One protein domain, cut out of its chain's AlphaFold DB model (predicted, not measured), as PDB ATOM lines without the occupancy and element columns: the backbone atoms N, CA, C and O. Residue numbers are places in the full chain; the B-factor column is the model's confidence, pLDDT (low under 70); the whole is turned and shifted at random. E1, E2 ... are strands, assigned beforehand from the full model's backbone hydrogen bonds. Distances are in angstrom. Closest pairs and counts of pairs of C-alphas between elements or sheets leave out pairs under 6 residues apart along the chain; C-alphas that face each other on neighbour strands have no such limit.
ATOM      1  N   ILE A 130      15.725   6.333 -43.183       40.59
ATOM      2  CA  ILE A 130      16.389   5.108 -43.629       40.59
ATOM      3  C   ILE A 130      17.862   5.160 -43.199       40.59
ATOM      4  O   ILE A 130      18.629   6.017 -43.641       40.59
ATOM      5  N   LYS A 131      18.272   4.228 -42.337       42.16
ATOM      6  CA  LYS A 131      19.616   4.202 -41.743       42.16
ATOM      7  C   LYS A 131      20.649   3.618 -42.715       42.16
ATOM      8  O   LYS A 131      20.386   2.643 -43.414       42.16
ATOM      9  N   ILE A 132      21.860   4.164 -42.746       45.66
ATOM     10  CA  ILE A 132      22.999   3.605 -43.488       45.66
ATOM     11  C   ILE A 132      23.944   2.920 -42.519       45.66
ATOM     12  O   ILE A 132      24.509   3.559 -41.633       45.66
ATOM     13  N   ARG A 133      24.125   1.613 -42.734       44.31
ATOM     14  CA  ARG A 133      25.009   0.741 -41.962       44.31
ATOM     15  C   ARG A 133      26.460   0.958 -42.325       44.31
ATOM     16  O   ARG A 133      26.873   0.609 -43.425       44.31
ATOM     17  N   ASP A 134      27.231   1.446 -41.357       43.03
ATOM     18  CA  ASP A 134      28.662   1.179 -41.345       43.03
ATOM     19  C   ASP A 134      28.879  -0.307 -41.012       43.03
ATOM     20  O   ASP A 134      28.134  -0.922 -40.241       43.03
ATOM     21  N   PHE A 135      29.817  -0.929 -41.716       48.28
ATOM     22  CA  PHE A 135      29.801  -2.361 -41.975       48.28
ATOM     23  C   PHE A 135      29.872  -3.208 -40.692       48.28
ATOM     24  O   PHE A 135      30.681  -2.992 -39.791       48.28
ATOM     25  N   TYR A 136      28.979  -4.199 -40.684       42.41
ATOM     26  CA  TYR A 136      28.563  -5.176 -39.672       42.41
ATOM     27  C   TYR A 136      29.682  -6.050 -39.072       42.41
ATOM     28  O   TYR A 136      29.623  -7.277 -39.104       42.41
ATOM     29  N   TYR A 137      30.719  -5.438 -38.519       45.56
ATOM     30  CA  TYR A 137      31.802  -6.137 -37.844       45.56
ATOM     31  C   TYR A 137      31.993  -5.543 -36.451       45.56
ATOM     32  O   TYR A 137      31.977  -4.325 -36.276       45.56
ATOM     33  N   HIS A 138      32.124  -6.414 -35.446       53.91
ATOM     34  CA  HIS A 138      32.442  -6.006 -34.078       53.91
ATOM     35  C   HIS A 138      33.724  -5.157 -34.094       53.91
ATOM     36  O   HIS A 138      34.611  -5.426 -34.895       53.91
ATOM     37  N   VAL A 139      33.870  -4.170 -33.204       55.50
ATOM     38  CA  VAL A 139      35.028  -3.240 -33.184       55.50
ATOM     39  C   VAL A 139      36.400  -3.927 -33.072       55.50
ATOM     40  O   VAL A 139      37.432  -3.297 -33.281       55.50
ATOM     41  N   SER A 140      36.415  -5.210 -32.713       56.78
ATOM     42  CA  SER A 140      37.604  -6.059 -32.623       56.78
ATOM     43  C   SER A 140      37.816  -6.981 -33.832       56.78
ATOM     44  O   SER A 140      38.803  -7.708 -33.865       56.78
ATOM     45  N   ASP A 141      36.888  -7.025 -34.786       54.44
ATOM     46  CA  ASP A 141      37.009  -7.828 -36.002       54.44
ATOM     47  C   ASP A 141      37.899  -7.067 -37.003       54.44
ATOM     48  O   ASP A 141      37.634  -5.902 -37.292       54.44
ATOM     49  N   PRO A 142      38.960  -7.684 -37.551       49.44
ATOM     50  CA  PRO A 142      39.894  -7.023 -38.468       49.44
ATOM     51  C   PRO A 142      39.254  -6.575 -39.794       49.44
ATOM     52  O   PRO A 142      39.861  -5.812 -40.544       49.44
ATOM     53  N   ARG A 143      38.028  -7.027 -40.096       51.28
ATOM     54  CA  ARG A 143      37.202  -6.535 -41.211       51.28
ATOM     55  C   ARG A 143      36.387  -5.293 -40.839       51.28
ATOM     56  O   ARG A 143      35.649  -4.780 -41.670       51.28
ATOM     57  N   HIS A 144      36.503  -4.790 -39.617       52.69
ATOM     58  CA  HIS A 144      36.022  -3.471 -39.240       52.69
ATOM     59  C   HIS A 144      37.023  -2.426 -39.756       52.69
ATOM     60  O   HIS A 144      37.954  -2.029 -39.060       52.69
ATOM     61  N   PHE A 159      30.717  16.313 -41.061       82.94
ATOM     62  CA  PHE A 159      29.738  16.122 -42.119       82.94
ATOM     63  C   PHE A 159      28.499  16.941 -41.771       82.94
ATOM     64  O   PHE A 159      27.880  16.749 -40.723       82.94
ATOM     65  N   SER A 160      28.153  17.870 -42.650       87.44
ATOM     66  CA  SER A 160      26.968  18.697 -42.510       87.44
ATOM     67  C   SER A 160      25.772  18.021 -43.172       87.44
ATOM     68  O   SER A 160      25.890  17.298 -44.163       87.44
ATOM     69  N   ILE A 161      24.582  18.269 -42.630       89.69
ATOM     70  CA  ILE A 161      23.332  17.853 -43.270       89.69
ATOM     71  C   ILE A 161      23.274  18.472 -44.675       89.69
ATOM     72  O   ILE A 161      23.461  19.676 -44.844       89.69
ATOM     73  N   GLY A 162      23.002  17.643 -45.682       91.06
ATOM     74  CA  GLY A 162      23.004  18.015 -47.097       91.06
ATOM     75  C   GLY A 162      24.309  17.707 -47.833       91.06
ATOM     76  O   GLY A 162      24.337  17.815 -49.064       91.06
ATOM     77  N   ASP A 163      25.360  17.282 -47.125       93.88
ATOM     78  CA  ASP A 163      26.617  16.903 -47.756       93.88
ATOM     79  C   ASP A 163      26.437  15.694 -48.671       93.88
ATOM     80  O   ASP A 163      25.732  14.724 -48.371       93.88
ATOM     81  N   LYS A 164      27.107  15.769 -49.822       95.44
ATOM     82  CA  LYS A 164      27.144  14.692 -50.803       95.44
ATOM     83  C   LYS A 164      28.349  13.819 -50.533       95.44
ATOM     84  O   LYS A 164      29.485  14.269 -50.662       95.44
ATOM     85  N   VAL A 165      28.091  12.557 -50.240       95.19
ATOM     86  CA  VAL A 165      29.122  11.543 -50.047       95.19
ATOM     87  C   VAL A 165      29.035  10.499 -51.143       95.19
ATOM     88  O   VAL A 165      27.964  10.225 -51.677       95.19
ATOM     89  N   LYS A 166      30.178   9.929 -51.509       96.00
ATOM     90  CA  LYS A 166      30.261   8.884 -52.526       96.00
ATOM     91  C   LYS A 166      30.517   7.543 -51.846       96.00
ATOM     92  O   LYS A 166      31.484   7.413 -51.098       96.00
ATOM     93  N   ALA A 167      29.670   6.556 -52.115       95.38
ATOM     94  CA  ALA A 167      29.813   5.211 -51.583       95.38
ATOM     95  C   ALA A 167      31.083   4.547 -52.132       95.38
ATOM     96  O   ALA A 167      31.276   4.442 -53.343       95.38
ATOM     97  N   LEU A 168      31.957   4.072 -51.247       94.69
ATOM     98  CA  LEU A 168      33.196   3.388 -51.644       94.69
ATOM     99  C   LEU A 168      32.977   1.908 -51.988       94.69
ATOM    100  O   LEU A 168      33.778   1.309 -52.709       94.69
ATOM    101  N   TYR A 169      31.879   1.332 -51.499       94.00
ATOM    102  CA  TYR A 169      31.503  -0.068 -51.665       94.00
ATOM    103  C   TYR A 169      29.997  -0.174 -51.878       94.00
ATOM    104  O   TYR A 169      29.245   0.707 -51.467       94.00
ATOM    105  N   SER A 170      29.566  -1.258 -52.515       95.06
ATOM    106  CA  SER A 170      28.154  -1.617 -52.575       95.06
ATOM    107  C   SER A 170      27.706  -2.193 -51.239       95.06
ATOM    108  O   SER A 170      28.425  -2.996 -50.637       95.06
ATOM    109  N   PHE A 171      26.501  -1.839 -50.823       94.06
ATOM    110  CA  PHE A 171      25.852  -2.378 -49.644       94.06
ATOM    111  C   PHE A 171      24.428  -2.793 -50.007       94.06
ATOM    112  O   PHE A 171      23.647  -1.998 -50.527       94.06
ATOM    113  N   GLU A 172      24.101  -4.052 -49.736       95.50
ATOM    114  CA  GLU A 172      22.758  -4.593 -49.904       95.50
ATOM    115  C   GLU A 172      22.192  -4.884 -48.518       95.50
ATOM    116  O   GLU A 172      22.691  -5.740 -47.783       95.50
ATOM    117  N   SER A 173      21.174  -4.120 -48.137       91.69
ATOM    118  CA  SER A 173      20.462  -4.335 -46.890       91.69
ATOM    119  C   SER A 173      19.464  -5.481 -47.028       91.69
ATOM    120  O   SER A 173      18.699  -5.538 -47.989       91.69
ATOM    121  N   ALA A 174      19.417  -6.347 -46.015       88.19
ATOM    122  CA  ALA A 174      18.320  -7.297 -45.838       88.19
ATOM    123  C   ALA A 174      17.067  -6.644 -45.222       88.19
ATOM    124  O   ALA A 174      15.970  -7.183 -45.338       88.19
ATOM    125  N   ASP A 175      17.230  -5.498 -44.556       88.25
ATOM    126  CA  ASP A 175      16.154  -4.757 -43.903       88.25
ATOM    127  C   ASP A 175      15.720  -3.561 -44.760       88.25
ATOM    128  O   ASP A 175      16.544  -2.751 -45.188       88.25
ATOM    129  N   THR A 176      14.411  -3.425 -44.959       87.62
ATOM    130  CA  THR A 176      13.772  -2.275 -45.612       87.62
ATOM    131  C   THR A 176      14.042  -0.937 -44.916       87.62
ATOM    132  O   THR A 176      13.916   0.104 -45.551       87.62
ATOM    133  N   SER A 177      14.416  -0.956 -43.632       84.50
ATOM    134  CA  SER A 177      14.765   0.243 -42.861       84.50
ATOM    135  C   SER A 177      16.162   0.793 -43.169       84.50
ATOM    136  O   SER A 177      16.479   1.909 -42.753       84.50
ATOM    137  N   CYS A 178      17.007   0.029 -43.873       88.69
ATOM    138  CA  CYS A 178      18.352   0.462 -44.231       88.69
ATOM    139  C   CYS A 178      18.505   0.641 -45.744       88.69
ATOM    140  O   CYS A 178      17.966  -0.128 -46.541       88.69
ATOM    141  N   LEU A 179      19.268   1.657 -46.145       93.62
ATOM    142  CA  LEU A 179      19.403   2.025 -47.551       93.62
ATOM    143  C   LEU A 179      20.374   1.062 -48.232       93.62
ATOM    144  O   LEU A 179      21.543   1.003 -47.856       93.62
ATOM    145  N   SER A 180      19.911   0.354 -49.259       94.94
ATOM    146  CA  SER A 180      20.793  -0.351 -50.194       94.94
ATOM    147  C   SER A 180      21.343   0.629 -51.230       94.94
ATOM    148  O   SER A 180      20.595   1.444 -51.769       94.94
ATOM    149  N   PHE A 181      22.635   0.540 -51.536       95.81
ATOM    150  CA  PHE A 181      23.304   1.408 -52.510       95.81
ATOM    151  C   PHE A 181      24.454   0.688 -53.214       95.81
ATOM    152  O   PHE A 181      25.073  -0.237 -52.683       95.81
ATOM    153  N   ALA A 182      24.757   1.117 -54.433       96.31
ATOM    154  CA  ALA A 182      25.864   0.580 -55.210       96.31
ATOM    155  C   ALA A 182      27.187   1.290 -54.886       96.31
ATOM    156  O   ALA A 182      27.227   2.420 -54.398       96.31
ATOM    157  N   LYS A 183      28.303   0.630 -55.216       95.31
ATOM    158  CA  LYS A 183      29.612   1.286 -55.226       95.31
ATOM    159  C   LYS A 183      29.566   2.491 -56.171       95.31
ATOM    160  O   LYS A 183      28.956   2.425 -57.233       95.31
ATOM    161  N   ASP A 184      30.251   3.558 -55.780       94.81
ATOM    162  CA  ASP A 184      30.360   4.830 -56.491       94.81
ATOM    163  C   ASP A 184      29.069   5.668 -56.559       94.81
ATOM    164  O   ASP A 184      29.068   6.741 -57.165       94.81
ATOM    165  N   GLU A 185      27.995   5.230 -55.901       96.31
ATOM    166  CA  GLU A 185      26.744   5.972 -55.804       96.31
ATOM    167  C   GLU A 185      26.877   7.201 -54.897       96.31
ATOM    168  O   GLU A 185      27.610   7.184 -53.908       96.31
ATOM    169  N   VAL A 186      26.185   8.289 -55.242       95.44
ATOM    170  CA  VAL A 186      26.219   9.527 -54.456       95.44
ATOM    171  C   VAL A 186      25.002   9.587 -53.545       95.44
ATOM    172  O   VAL A 186      23.858   9.543 -54.004       95.44
ATOM    173  N   LEU A 187      25.264   9.726 -52.253       96.38
ATOM    174  CA  LEU A 187      24.278   9.799 -51.187       96.38
ATOM    175  C   LEU A 187      24.298  11.204 -50.584       96.38
ATOM    176  O   LEU A 187      25.338  11.864 -50.561       96.38
ATOM    177  N   ILE A 188      23.146  11.677 -50.123       95.88
ATOM    178  CA  ILE A 188      22.990  12.982 -49.473       95.88
ATOM    179  C   ILE A 188      22.676  12.731 -48.009       95.88
ATOM    180  O   ILE A 188      21.616  12.175 -47.718       95.88
ATOM    181  N   ILE A 189      23.577  13.140 -47.117       95.69
ATOM    182  CA  ILE A 189      23.407  12.971 -45.670       95.69
ATOM    183  C   ILE A 189      22.208  13.802 -45.207       95.69
ATOM    184  O   ILE A 189      22.136  15.002 -45.465       95.69
ATOM    185  N   GLU A 190      21.266  13.165 -44.523       94.25
ATOM    186  CA  GLU A 190      20.086  13.805 -43.938       94.25
ATOM    187  C   GLU A 190      20.261  14.017 -42.438       94.25
ATOM    188  O   GLU A 190      19.974  15.101 -41.940       94.25
ATOM    189  N   THR A 191      20.777  13.016 -41.722       91.12
ATOM    190  CA  THR A 191      21.102  13.134 -40.296       91.12
ATOM    191  C   THR A 191      22.365  12.351 -39.949       91.12
ATOM    192  O   THR A 191      22.670  11.323 -40.557       91.12
ATOM    193  N   VAL A 192      23.103  12.855 -38.960       87.06
ATOM    194  CA  VAL A 192      24.242  12.173 -38.335       87.06
ATOM    195  C   VAL A 192      23.747  11.595 -37.011       87.06
ATOM    196  O   VAL A 192      23.310  12.348 -36.145       87.06
ATOM    197  N   ASP A 193      23.773  10.274 -36.870       85.06
ATOM    198  CA  ASP A 193      23.411   9.575 -35.634       85.06
ATOM    199  C   ASP A 193      24.641   9.474 -34.709       85.06
ATOM    200  O   ASP A 193      25.790   9.467 -35.166       85.06
ATOM    201  N   THR A 194      24.435   9.386 -33.395       75.06
ATOM    202  CA  THR A 194      25.536   9.435 -32.412       75.06
ATOM    203  C   THR A 194      26.423   8.193 -32.419       75.06
ATOM    204  O   THR A 194      27.558   8.244 -31.945       75.06
ATOM    205  N   ASP A 195      25.948   7.095 -33.005       80.31
ATOM    206  CA  ASP A 195      26.649   5.807 -33.027       80.31
ATOM    207  C   ASP A 195      27.516   5.589 -34.279       80.31
ATOM    208  O   ASP A 195      27.934   4.466 -34.566       80.31
ATOM    209  N   GLY A 196      27.801   6.654 -35.034       78.06
ATOM    210  CA  GLY A 196      28.558   6.572 -36.291       78.06
ATOM    211  C   GLY A 196      27.714   6.109 -37.480       78.06
ATOM    212  O   GLY A 196      28.256   5.729 -38.515       78.06
ATOM    213  N   TRP A 197      26.392   6.142 -37.327       83.56
ATOM    214  CA  TRP A 197      25.439   5.877 -38.394       83.56
ATOM    215  C   TRP A 197      25.001   7.185 -39.037       83.56
ATOM    216  O   TRP A 197      24.933   8.223 -38.385       83.56
ATOM    217  N   PHE A 198      24.676   7.132 -40.322       92.06
ATOM    218  CA  PHE A 198      24.099   8.268 -41.030       92.06
ATOM    219  C   PHE A 198      22.739   7.861 -41.572       92.06
ATOM    220  O   PHE A 198      22.574   6.747 -42.064       92.06
ATOM    221  N   THR A 199      21.771   8.762 -41.532       92.75
ATOM    222  CA  THR A 199      20.618   8.668 -42.427       92.75
ATOM    223  C   THR A 199      21.007   9.408 -43.689       92.75
ATOM    224  O   THR A 199      21.466  10.549 -43.614       92.75
ATOM    225  N   ALA A 200      20.854   8.784 -44.847       95.56
ATOM    226  CA  ALA A 200      21.059   9.473 -46.109       95.56
ATOM    227  C   ALA A 200      20.050   8.978 -47.134       95.56
ATOM    228  O   ALA A 200      19.504   7.882 -47.018       95.56
ATOM    229  N   LYS A 201      19.850   9.780 -48.173       95.25
ATOM    230  CA  LYS A 201      19.065   9.392 -49.341       95.25
ATOM    231  C   LYS A 201      19.940   9.286 -50.570       95.25
ATOM    232  O   LYS A 201      20.927  10.009 -50.724       95.25
ATOM    233  N   ASN A 202      19.545   8.417 -51.485       94.56
ATOM    234  CA  ASN A 202      20.196   8.318 -52.774       94.56
ATOM    235  C   ASN A 202      19.934   9.592 -53.592       94.56
ATOM    236  O   ASN A 202      18.785  10.005 -53.767       94.56
ATOM    237  N   GLN A 203      20.981  10.221 -54.134       94.94
ATOM    238  CA  GLN A 203      20.822  11.418 -54.965       94.94
ATOM    239  C   GLN A 203      19.918  11.151 -56.183       94.94
ATOM    240  O   GLN A 203      19.253  12.062 -56.688       94.94
ATOM    241  N   ASN A 204      19.889   9.907 -56.668       88.75
ATOM    242  CA  ASN A 204      19.108   9.520 -57.835       88.75
ATOM    243  C   ASN A 204      17.642   9.195 -57.524       88.75
ATOM    244  O   ASN A 204      16.837   9.239 -58.458       88.75
ATOM    245  N   ASP A 205      17.260   8.965 -56.263       81.25
ATOM    246  CA  ASP A 205      15.874   8.605 -55.916       81.25
ATOM    247  C   ASP A 205      14.874   9.733 -56.182       81.25
ATOM    248  O   ASP A 205      13.719   9.501 -56.546       81.25
ATOM    249  N   HIS A 206      15.348  10.979 -56.179       55.75
ATOM    250  CA  HIS A 206      14.535  12.118 -56.596       55.75
ATOM    251  C   HIS A 206      14.109  12.065 -58.074       55.75
ATOM    252  O   HIS A 206      13.200  12.792 -58.476       55.75
ATOM    253  N   LYS A 207      14.742  11.223 -58.905       53.34
ATOM    254  CA  LYS A 207      14.387  11.049 -60.324       53.34
ATOM    255  C   LYS A 207      13.442   9.869 -60.569       53.34
ATOM    256  O   LYS A 207      12.911   9.752 -61.679       53.34
ATOM    257  N   THR A 208      13.228   8.997 -59.584       43.81
ATOM    258  CA  THR A 208      12.461   7.746 -59.727       43.81
ATOM    259  C   THR A 208      11.087   7.767 -59.057       43.81
ATOM    260  O   THR A 208      10.238   6.974 -59.475       43.81
ATOM    261  N   CYS A 209      10.792   8.711 -58.153       37.38
ATOM    262  CA  CYS A 209       9.455   8.843 -57.545       37.38
ATOM    263  C   CYS A 209       8.311   9.143 -58.538       37.38
ATOM    264  O   CYS A 209       7.169   8.791 -58.265       37.38
ATOM    265  N   ASP A 210       8.592   9.637 -59.748       41.50
ATOM    266  CA  ASP A 210       7.570   9.760 -60.805       41.50
ATOM    267  C   ASP A 210       7.304   8.453 -61.584       41.50
ATOM    268  O   ASP A 210       6.484   8.421 -62.510       41.50
ATOM    269  N   LYS A 211       8.012   7.350 -61.288       39.91
ATOM    270  CA  LYS A 211       7.969   6.135 -62.127       39.91
ATOM    271  C   LYS A 211       7.745   4.806 -61.421       39.91
ATOM    272  O   LYS A 211       7.519   3.823 -62.131       39.91
TER     273      LYS A 211
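This is residues 130 to 144 and 159 to 211 of the 392 residues of the protein "SH3 domain-containing protein" of Rozella allomycis (strain CSF55) (UniProt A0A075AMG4). With little regular structure, this is a small meander of three strands, each the antiparallel neighbour of the one before, with a long loop, residues 167 to 185, going out and back between E1 and E2. Two tails, residues 137 to 142 and 206 to 211, stick out and make the length. The printed part has 68 residues, all strand by class with 15 in named strands, in sheet order E1, E2, E3, and no named helix. It is only just compact, close to loose, with a radius of gyration of the C-alphas of 12.6 A and spans of 44 by 25 by 21 A.

Residues 131 to 132 pair antiparallel with residues 198 to 199 of E3, residues 198 to 202. E1, residues 164 to 166, and E2, residues 186 to 192, form a hairpin, with N 165 and O 187 2.9 A apart. E2 and E3 form another, with N 190 and O 199 2.8 A apart.

E1 begins at C-alpha 164 (27.144, 14.692, -50.803). E2 is 16.5 A long. E3, 12.4 A, ends at C-alpha 202 (20.196, 8.318, -52.774).

Residues 145 to 158 are not printed, a gap of 20.8 A between C-alphas 144 and 159. The link E1 to E2 is long. Residues 130 to 144 and 206 to 211 have pLDDT under 70.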